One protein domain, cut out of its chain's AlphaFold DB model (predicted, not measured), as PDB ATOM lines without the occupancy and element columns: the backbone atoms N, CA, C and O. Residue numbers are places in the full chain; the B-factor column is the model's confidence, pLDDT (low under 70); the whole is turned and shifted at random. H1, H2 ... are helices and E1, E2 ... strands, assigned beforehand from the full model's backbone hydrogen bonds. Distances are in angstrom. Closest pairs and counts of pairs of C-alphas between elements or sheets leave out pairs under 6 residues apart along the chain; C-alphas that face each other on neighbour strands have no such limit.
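What this domain is: This is residues 3 to 58 of the 70 residues of an uncharacterized protein of Bacteroidales bacterium 52_46 (UniProt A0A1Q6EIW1). Two helices lie far from each other along an extended chain: after H1 the chain folds back past it through the short strand E1, then runs on to H2 at the other end, with no shared core between the helices. The first residues, 3 to 4, pair side by side with residues 34 to 35 of E1, and H2 belongs to a far arm that sticks out with residues 41 to 47 and 49 to 58. The printed part has 56 residues, with two named helices and one named strand in the order H1, E1, H2, and its class is mostly helix. It is extended, with a radius of gyration of the C-alphas of 17.8 A, and elongated, spanning 51 by 26 by 17 A.

Where its parts are: Start at Thr 3 and go on to C-alpha 7 at (23.413, -28.179, -4.671), where H1 begins; it covers residues 7 to 22 and measures 22.8 A from first to last C-alpha. Next find E1, residues 33 to 35, 6.3 A long. H2 covers residues 42 to 54, is 18.2 A long and ends at C-alpha 54, (-3.303, -45.734, -5.780).

How they stand to each other: Look at Val 10 of H1 and Val 35 of E1: their C-alphas, the closest of the two elements, are 7.7 A apart. E1 pairs with no named strand, but residues 3 to 4 pair with its residues 34 to 35, parallel. H1 and H2 are apart, and E1 and H2 are apart too. In H1 and H2 every O i to N i+4 pair is within hydrogen-bond range.

The domain as a whole: The C-alphas of Ala 23 and Pro 58, the two farthest apart, are 52.8 A apart. The printed part has no cut, and both links, H1 to E1 and E1 to H2, are short. Check the B-factor column at residues 53 to 58, where the model's pLDDT is under 70; the mean of the printed part is 86.0.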
ATOM      1  N   THR A   3      17.394 -18.236 -10.131       87.38
ATOM      2  CA  THR A   3      17.472 -19.663 -10.463       87.38
ATOM      3  C   THR A   3      18.703 -20.290  -9.818       87.38
ATOM      4  O   THR A   3      19.760 -19.664  -9.740       87.38
ATOM      5  N   ILE A   4      18.550 -21.501  -9.295       89.81
ATOM      6  CA  ILE A   4      19.604 -22.276  -8.649       89.81
ATOM      7  C   ILE A   4      19.674 -23.615  -9.365       89.81
ATOM      8  O   ILE A   4      18.705 -24.367  -9.360       89.81
ATOM      9  N   HIS A   5      20.829 -23.881  -9.966       87.62
ATOM     10  CA  HIS A   5      21.055 -25.042 -10.826       87.62
ATOM     11  C   HIS A   5      21.910 -26.123 -10.157       87.62
ATOM     12  O   HIS A   5      22.174 -27.156 -10.764       87.62
ATOM     13  N   SER A   6      22.403 -25.879  -8.938       88.81
ATOM     14  CA  SER A   6      23.314 -26.803  -8.265       88.81
ATOM     15  C   SER A   6      23.074 -26.890  -6.755       88.81
ATOM     16  O   SER A   6      22.588 -25.922  -6.149       88.81
ATOM     17  N   PRO A   7      23.454 -28.018  -6.123       88.94
ATOM     18  CA  PRO A   7      23.413 -28.179  -4.671       88.94
ATOM     19  C   PRO A   7      24.216 -27.105  -3.926       88.94
ATOM     20  O   PRO A   7      23.778 -26.605  -2.891       88.94
ATOM     21  N   GLU A   8      25.362 -26.685  -4.465       92.44
ATOM     22  CA  GLU A   8      26.198 -25.625  -3.889       92.44
ATOM     23  C   GLU A   8      25.454 -24.288  -3.868       92.44
ATOM     24  O   GLU A   8      25.528 -23.550  -2.885       92.44
ATOM     25  N   GLY A   9      24.684 -23.992  -4.919       91.19
ATOM     26  CA  GLY A   9      23.844 -22.798  -4.968       91.19
ATOM     27  C   GLY A   9      22.740 -22.810  -3.905       91.19
ATOM     28  O   GLY A   9      22.428 -21.760  -3.336       91.19
ATOM     29  N   VAL A  10      22.189 -23.986  -3.579       90.88
ATOM     30  CA  VAL A  10      21.224 -24.148  -2.478       90.88
ATOM     31  C   VAL A  10      21.909 -23.927  -1.129       90.88
ATOM     32  O   VAL A  10      21.400 -23.167  -0.306       90.88
ATOM     33  N   SER A  11      23.086 -24.519  -0.915       93.50
ATOM     34  CA  SER A  11      23.873 -24.328   0.310       93.50
ATOM     35  C   SER A  11      24.202 -22.852   0.550       93.50
ATOM     36  O   SER A  11      23.958 -22.330   1.640       93.50
ATOM     37  N   LEU A  12      24.646 -22.140  -0.491       93.06
ATOM     38  CA  LEU A  12      24.940 -20.708  -0.424       93.06
ATOM     39  C   LEU A  12      23.687 -19.866  -0.137       93.06
ATOM     40  O   LEU A  12      23.755 -18.864   0.584       93.06
ATOM     41  N   LEU A  13      22.536 -20.251  -0.699       91.31
ATOM     42  CA  LEU A  13      21.257 -19.614  -0.400       91.31
ATOM     43  C   LEU A  13      20.911 -19.770   1.087       91.31
ATOM     44  O   LEU A  13      20.586 -18.773   1.739       91.31
ATOM     45  N   MET A  14      21.005 -20.989   1.619       93.69
ATOM     46  CA  MET A  14      20.700 -21.287   3.021       93.69
ATOM     47  C   MET A  14      21.617 -20.523   3.978       93.69
ATOM     48  O   MET A  14      21.140 -19.911   4.935       93.69
ATOM     49  N   GLU A  15      22.914 -20.469   3.682       94.75
ATOM     50  CA  GLU A  15      23.881 -19.697   4.463       94.75
ATOM     51  C   GLU A  15      23.543 -18.197   4.462       94.75
ATOM     52  O   GLU A  15      23.483 -17.557   5.513       94.75
ATOM     53  N   ASN A  16      23.224 -17.631   3.294       91.75
ATOM     54  CA  ASN A  16      22.821 -16.230   3.181       91.75
ATOM     55  C   ASN A  16      21.535 -15.914   3.956       91.75
ATOM     56  O   ASN A  16      21.425 -14.844   4.562       91.75
ATOM     57  N   LEU A  17      20.546 -16.810   3.917       90.69
ATOM     58  CA  LEU A  17      19.308 -16.689   4.690       90.69
ATOM     59  C   LEU A  17      19.606 -16.674   6.191       90.69
ATOM     60  O   LEU A  17      19.105 -15.801   6.907       90.69
ATOM     61  N   TRP A  18      20.466 -17.583   6.645       93.12
ATOM     62  CA  TRP A  18      20.876 -17.678   8.039       93.12
ATOM     63  C   TRP A  18      21.608 -16.422   8.527       93.12
ATOM     64  O   TRP A  18      21.242 -15.843   9.553       93.12
ATOM     65  N   LEU A  19      22.585 -15.931   7.762       94.69
ATOM     66  CA  LEU A  19      23.329 -14.714   8.099       94.69
ATOM     67  C   LEU A  19      22.419 -13.482   8.181       94.69
ATOM     68  O   LEU A  19      22.538 -12.678   9.106       94.69
ATOM     69  N   ARG A  20      21.462 -13.349   7.255       92.62
ATOM     70  CA  ARG A  20      20.481 -12.250   7.272       92.62
ATOM     71  C   ARG A  20      19.596 -12.291   8.509       92.62
ATOM     72  O   ARG A  20      19.337 -11.238   9.090       92.62
ATOM     73  N   HIS A  21      19.169 -13.485   8.915       91.56
ATOM     74  CA  HIS A  21      18.413 -13.675  10.146       91.56
ATOM     75  C   HIS A  21      19.235 -13.249  11.371       91.56
ATOM     76  O   HIS A  21      18.765 -12.441  12.169       91.56
ATOM     77  N   LYS A  22      20.491 -13.705  11.474       96.00
ATOM     78  CA  LYS A  22      21.406 -13.337  12.569       96.00
ATOM     79  C   LYS A  22      21.674 -11.835  12.650       96.00
ATOM     80  O   LYS A  22      21.803 -11.309  13.750       96.00
ATOM     81  N   ALA A  23      21.725 -11.153  11.510       95.06
ATOM     82  CA  ALA A  23      21.909  -9.707  11.429       95.06
ATOM     83  C   ALA A  23      20.613  -8.896  11.652       95.06
ATOM     84  O   ALA A  23      20.644  -7.671  11.561       95.06
ATOM     85  N   GLY A  24      19.467  -9.546  11.897       93.62
ATOM     86  CA  GLY A  24      18.179  -8.865  12.080       93.62
ATOM     87  C   GLY A  24      17.667  -8.156  10.822       93.62
ATOM     88  O   GLY A  24      16.828  -7.256  10.902       93.62
ATOM     89  N   ILE A  25      18.170  -8.533   9.643       93.00
ATOM     90  CA  ILE A  25      17.788  -7.911   8.377       93.00
ATOM     91  C   ILE A  25      16.386  -8.391   8.008       93.00
ATOM     92  O   ILE A  25      16.157  -9.584   7.800       93.00
ATOM     93  N   LYS A  26      15.447  -7.448   7.875       88.00
ATOM     94  CA  LYS A  26      14.082  -7.749   7.433       88.00
ATOM     95  C   LYS A  26      14.097  -8.463   6.081       88.00
ATOM     96  O   LYS A  26      14.801  -8.063   5.149       88.00
ATOM     97  N   GLN A  27      13.293  -9.519   5.977       84.88
ATOM     98  CA  GLN A  27      13.103 -10.224   4.718       84.88
ATOM     99  C   GLN A  27      12.502  -9.278   3.676       84.88
ATOM    100  O   GLN A  27      11.633  -8.459   3.980       84.88
ATOM    101  N   ARG A  28      12.985  -9.382   2.436       84.31
ATOM    102  CA  ARG A  28      12.386  -8.649   1.321       84.31
ATOM    103  C   ARG A  28      11.076  -9.340   0.933       84.31
ATOM    104  O   ARG A  28      11.090 -10.568   0.813       84.31
ATOM    105  N   PRO A  29       9.983  -8.592   0.714       85.50
ATOM    106  CA  PRO A  29       8.760  -9.182   0.187       85.50
ATOM    107  C   PRO A  29       9.037  -9.825  -1.180       85.50
ATOM    108  O   PRO A  29       9.891  -9.352  -1.935       85.50
ATOM    109  N   SER A  30       8.337 -10.921  -1.479       83.69
ATOM    110  CA  SER A  30       8.392 -11.622  -2.774       83.69
ATOM    111  C   SER A  30       9.774 -12.164  -3.177       83.69
ATOM    112  O   SER A  30      10.141 -12.172  -4.354       83.69
ATOM    113  N   ASN A  31      10.567 -12.640  -2.214       85.94
ATOM    114  CA  ASN A  31      11.877 -13.239  -2.485       85.94
ATOM    115  C   ASN A  31      11.733 -14.706  -2.952       85.94
ATOM    116  O   ASN A  31      11.877 -15.633  -2.161       85.94
ATOM    117  N   VAL A  32      11.422 -14.894  -4.238       86.94
ATOM    118  CA  VAL A  32      11.196 -16.209  -4.869       86.94
ATOM    119  C   VAL A  32      12.479 -16.758  -5.504       86.94
ATOM    120  O   VAL A  32      13.149 -16.064  -6.284       86.94
ATOM    121  N   TYR A  33      12.778 -18.023  -5.205       88.69
ATOM    122  CA  TYR A  33      13.904 -18.785  -5.744       88.69
ATOM    123  C   TYR A  33      13.380 -20.024  -6.468       88.69
ATOM    124  O   TYR A  33      12.596 -20.779  -5.903       88.69
ATOM    125  N   MET A  34      13.814 -20.219  -7.707       92.00
ATOM    126  CA  MET A  34      13.549 -21.423  -8.483       92.00
ATOM    127  C   MET A  34      14.747 -22.354  -8.331       92.00
ATOM    128  O   MET A  34      15.867 -21.965  -8.655       92.00
ATOM    129  N   VAL A  35      14.513 -23.554  -7.811       90.31
ATOM    130  CA  VAL A  35      15.541 -24.586  -7.653       90.31
ATOM    131  C   VAL A  35      15.284 -25.646  -8.708       90.31
ATOM    132  O   VAL A  35      14.211 -26.247  -8.730       90.31
ATOM    133  N   GLU A  36      16.251 -25.842  -9.592       87.75
ATOM    134  CA  GLU A  36      16.204 -26.926 -10.559       87.75
ATOM    135  C   GLU A  36      16.631 -28.219  -9.878       87.75
ATOM    136  O   GLU A  36      17.700 -28.308  -9.272       87.75
ATOM    137  N   LEU A  37      15.751 -29.213  -9.951       85.50
ATOM    138  CA  LEU A  37      16.031 -30.559  -9.484       85.50
ATOM    139  C   LEU A  37      16.569 -31.390 -10.652       85.50
ATOM    140  O   LEU A  37      16.174 -31.153 -11.800       85.50
ATOM    141  N   PRO A  38      17.453 -32.368 -10.386       84.69
ATOM    142  CA  PRO A  38      17.842 -33.320 -11.411       84.69
ATOM    143  C   PRO A  38      16.607 -34.069 -11.938       84.69
ATOM    144  O   PRO A  38      15.607 -34.194 -11.221       84.69
ATOM    145  N   PRO A  39      16.662 -34.583 -13.179       87.38
ATOM    146  CA  PRO A  39      15.608 -35.441 -13.694       87.38
ATOM    147  C   PRO A  39      15.368 -36.621 -12.740       87.38
ATOM    148  O   PRO A  39      16.343 -37.203 -12.256       87.38
ATOM    149  N   PRO A  40      14.103 -36.981 -12.470       88.25
ATOM    150  CA  PRO A  40      13.788 -38.109 -11.608       88.25
ATOM    151  C   PRO A  40      14.320 -39.408 -12.211       88.25
ATOM    152  O   PRO A  40      14.340 -39.591 -13.433       88.25
ATOM    153  N   THR A  41      14.730 -40.321 -11.341       91.12
ATOM    154  CA  THR A  41      15.155 -41.664 -11.738       91.12
ATOM    155  C   THR A  41      13.963 -42.515 -12.184       91.12
ATOM    156  O   THR A  41      12.806 -42.208 -11.892       91.12
ATOM    157  N   GLU A  42      14.226 -43.610 -12.904       91.31
ATOM    158  CA  GLU A  42      13.168 -44.518 -13.365       91.31
ATOM    159  C   GLU A  42      12.389 -45.146 -12.197       91.31
ATOM    160  O   GLU A  42      11.173 -45.309 -12.289       91.31
ATOM    161  N   GLU A  43      13.066 -45.425 -11.082       88.75
ATOM    162  CA  GLU A  43      12.457 -45.931  -9.849       88.75
ATOM    163  C   GLU A  43      11.504 -44.904  -9.226       88.75
ATOM    164  O   GLU A  43      10.329 -45.205  -9.013       88.75
ATOM    165  N   GLU A  44      11.960 -43.664  -9.026       88.81
ATOM    166  CA  GLU A  44      11.121 -42.577  -8.498       88.81
ATOM    167  C   GLU A  44       9.919 -42.299  -9.404       88.81
ATOM    168  O   GLU A  44       8.816 -42.012  -8.934       88.81
ATOM    169  N   LEU A  45      10.113 -42.418 -10.717       88.62
ATOM    170  CA  LEU A  45       9.062 -42.225 -11.702       88.62
ATOM    171  C   LEU A  45       8.059 -43.393 -11.706       88.62
ATOM    172  O   LEU A  45       6.853 -43.167 -11.851       88.62
ATOM    173  N   ALA A  46       8.517 -44.630 -11.511       88.50
ATOM    174  CA  ALA A  46       7.659 -45.801 -11.339       88.50
ATOM    175  C   ALA A  46       6.849 -45.726 -10.035       88.50
ATOM    176  O   ALA A  46       5.652 -46.030 -10.039       88.50
ATOM    177  N   ASP A  47       7.459 -45.258  -8.950       87.88
ATOM    178  CA  ASP A  47       6.788 -45.030  -7.672       87.88
ATOM    179  C   ASP A  47       5.783 -43.879  -7.748       87.88
ATOM    180  O   ASP A  47       4.663 -44.012  -7.252       87.88
ATOM    181  N   ALA A  48       6.119 -42.782  -8.429       85.50
ATOM    182  CA  ALA A  48       5.182 -41.693  -8.689       85.50
ATOM    183  C   ALA A  48       3.960 -42.184  -9.483       85.50
ATOM    184  O   ALA A  48       2.822 -41.875  -9.129       85.50
ATOM    185  N   ARG A  49       4.174 -43.018 -10.511       86.06
ATOM    186  CA  ARG A  49       3.089 -43.662 -11.274       86.06
ATOM    187  C   ARG A  49       2.247 -44.600 -10.407       86.06
ATOM    188  O   ARG A  49       1.024 -44.613 -10.541       86.06
ATOM    189  N   ARG A  50       2.875 -45.371  -9.512       80.25
ATOM    190  CA  ARG A  50       2.178 -46.272  -8.581       80.25
ATOM    191  C   ARG A  50       1.298 -45.492  -7.607       80.25
ATOM    192  O   ARG A  50       0.118 -45.806  -7.503       80.25
ATOM    193  N   LYS A  51       1.840 -44.440  -6.986       78.94
ATOM    194  CA  LYS A  51       1.109 -43.541  -6.077       78.94
ATOM    195  C   LYS A  51      -0.040 -42.821  -6.776       78.94
ATOM    196  O   LYS A  51      -1.123 -42.725  -6.216       78.94
ATOM    197  N   ALA A  52       0.155 -42.366  -8.015       76.94
ATOM    198  CA  ALA A  52      -0.919 -41.752  -8.798       76.94
ATOM    199  C   ALA A  52      -2.073 -42.736  -9.060       76.94
ATOM    200  O   ALA A  52      -3.240 -42.361  -8.967       76.94
ATOM    201  N   LYS A  53      -1.756 -44.006  -9.339       69.31
ATOM    202  CA  LYS A  53      -2.752 -45.064  -9.542       69.31
ATOM    203  C   LYS A  53      -3.450 -45.479  -8.241       69.31
ATOM    204  O   LYS A  53      -4.631 -45.795  -8.279       69.31
ATOM    205  N   GLU A  54      -2.744 -45.464  -7.113       64.75
ATOM    206  CA  GLU A  54      -3.303 -45.734  -5.780       64.75
ATOM    207  C   GLU A  54      -4.235 -44.608  -5.299       64.75
ATOM    208  O   GLU A  54      -5.312 -44.891  -4.782       64.75
ATOM    209  N   ASN A  55      -3.874 -43.349  -5.565       59.53
ATOM    210  CA  ASN A  55      -4.728 -42.180  -5.328       59.53
ATOM    211  C   ASN A  55      -5.893 -42.068  -6.323       59.53
ATOM    212  O   ASN A  55      -6.782 -41.259  -6.117       59.53
ATOM    213  N   SER A  56      -5.917 -42.860  -7.398       57.53
ATOM    214  CA  SER A  56      -7.058 -42.929  -8.323       57.53
ATOM    215  C   SER A  56      -8.129 -43.890  -7.796       57.53
ATOM    216  O   SER A  56      -8.635 -44.734  -8.544       57.53
ATOM    217  N   ARG A  57      -8.441 -43.821  -6.495       58.09
ATOM    218  CA  ARG A  57      -9.587 -44.544  -5.945       58.09
ATOM    219  C   ARG A  57     -10.846 -44.009  -6.639       58.09
ATOM    220  O   ARG A  57     -11.050 -42.801  -6.654       58.09
ATOM    221  N   PRO A  58     -11.693 -44.873  -7.217       56.62
ATOM    222  CA  PRO A  58     -12.923 -44.438  -7.878       56.62
ATOM    223  C   PRO A  58     -13.997 -43.906  -6.908       56.62
ATOM    224  O   PRO A  58     -15.040 -43.476  -7.382       56.62
TER     225      PRO A  58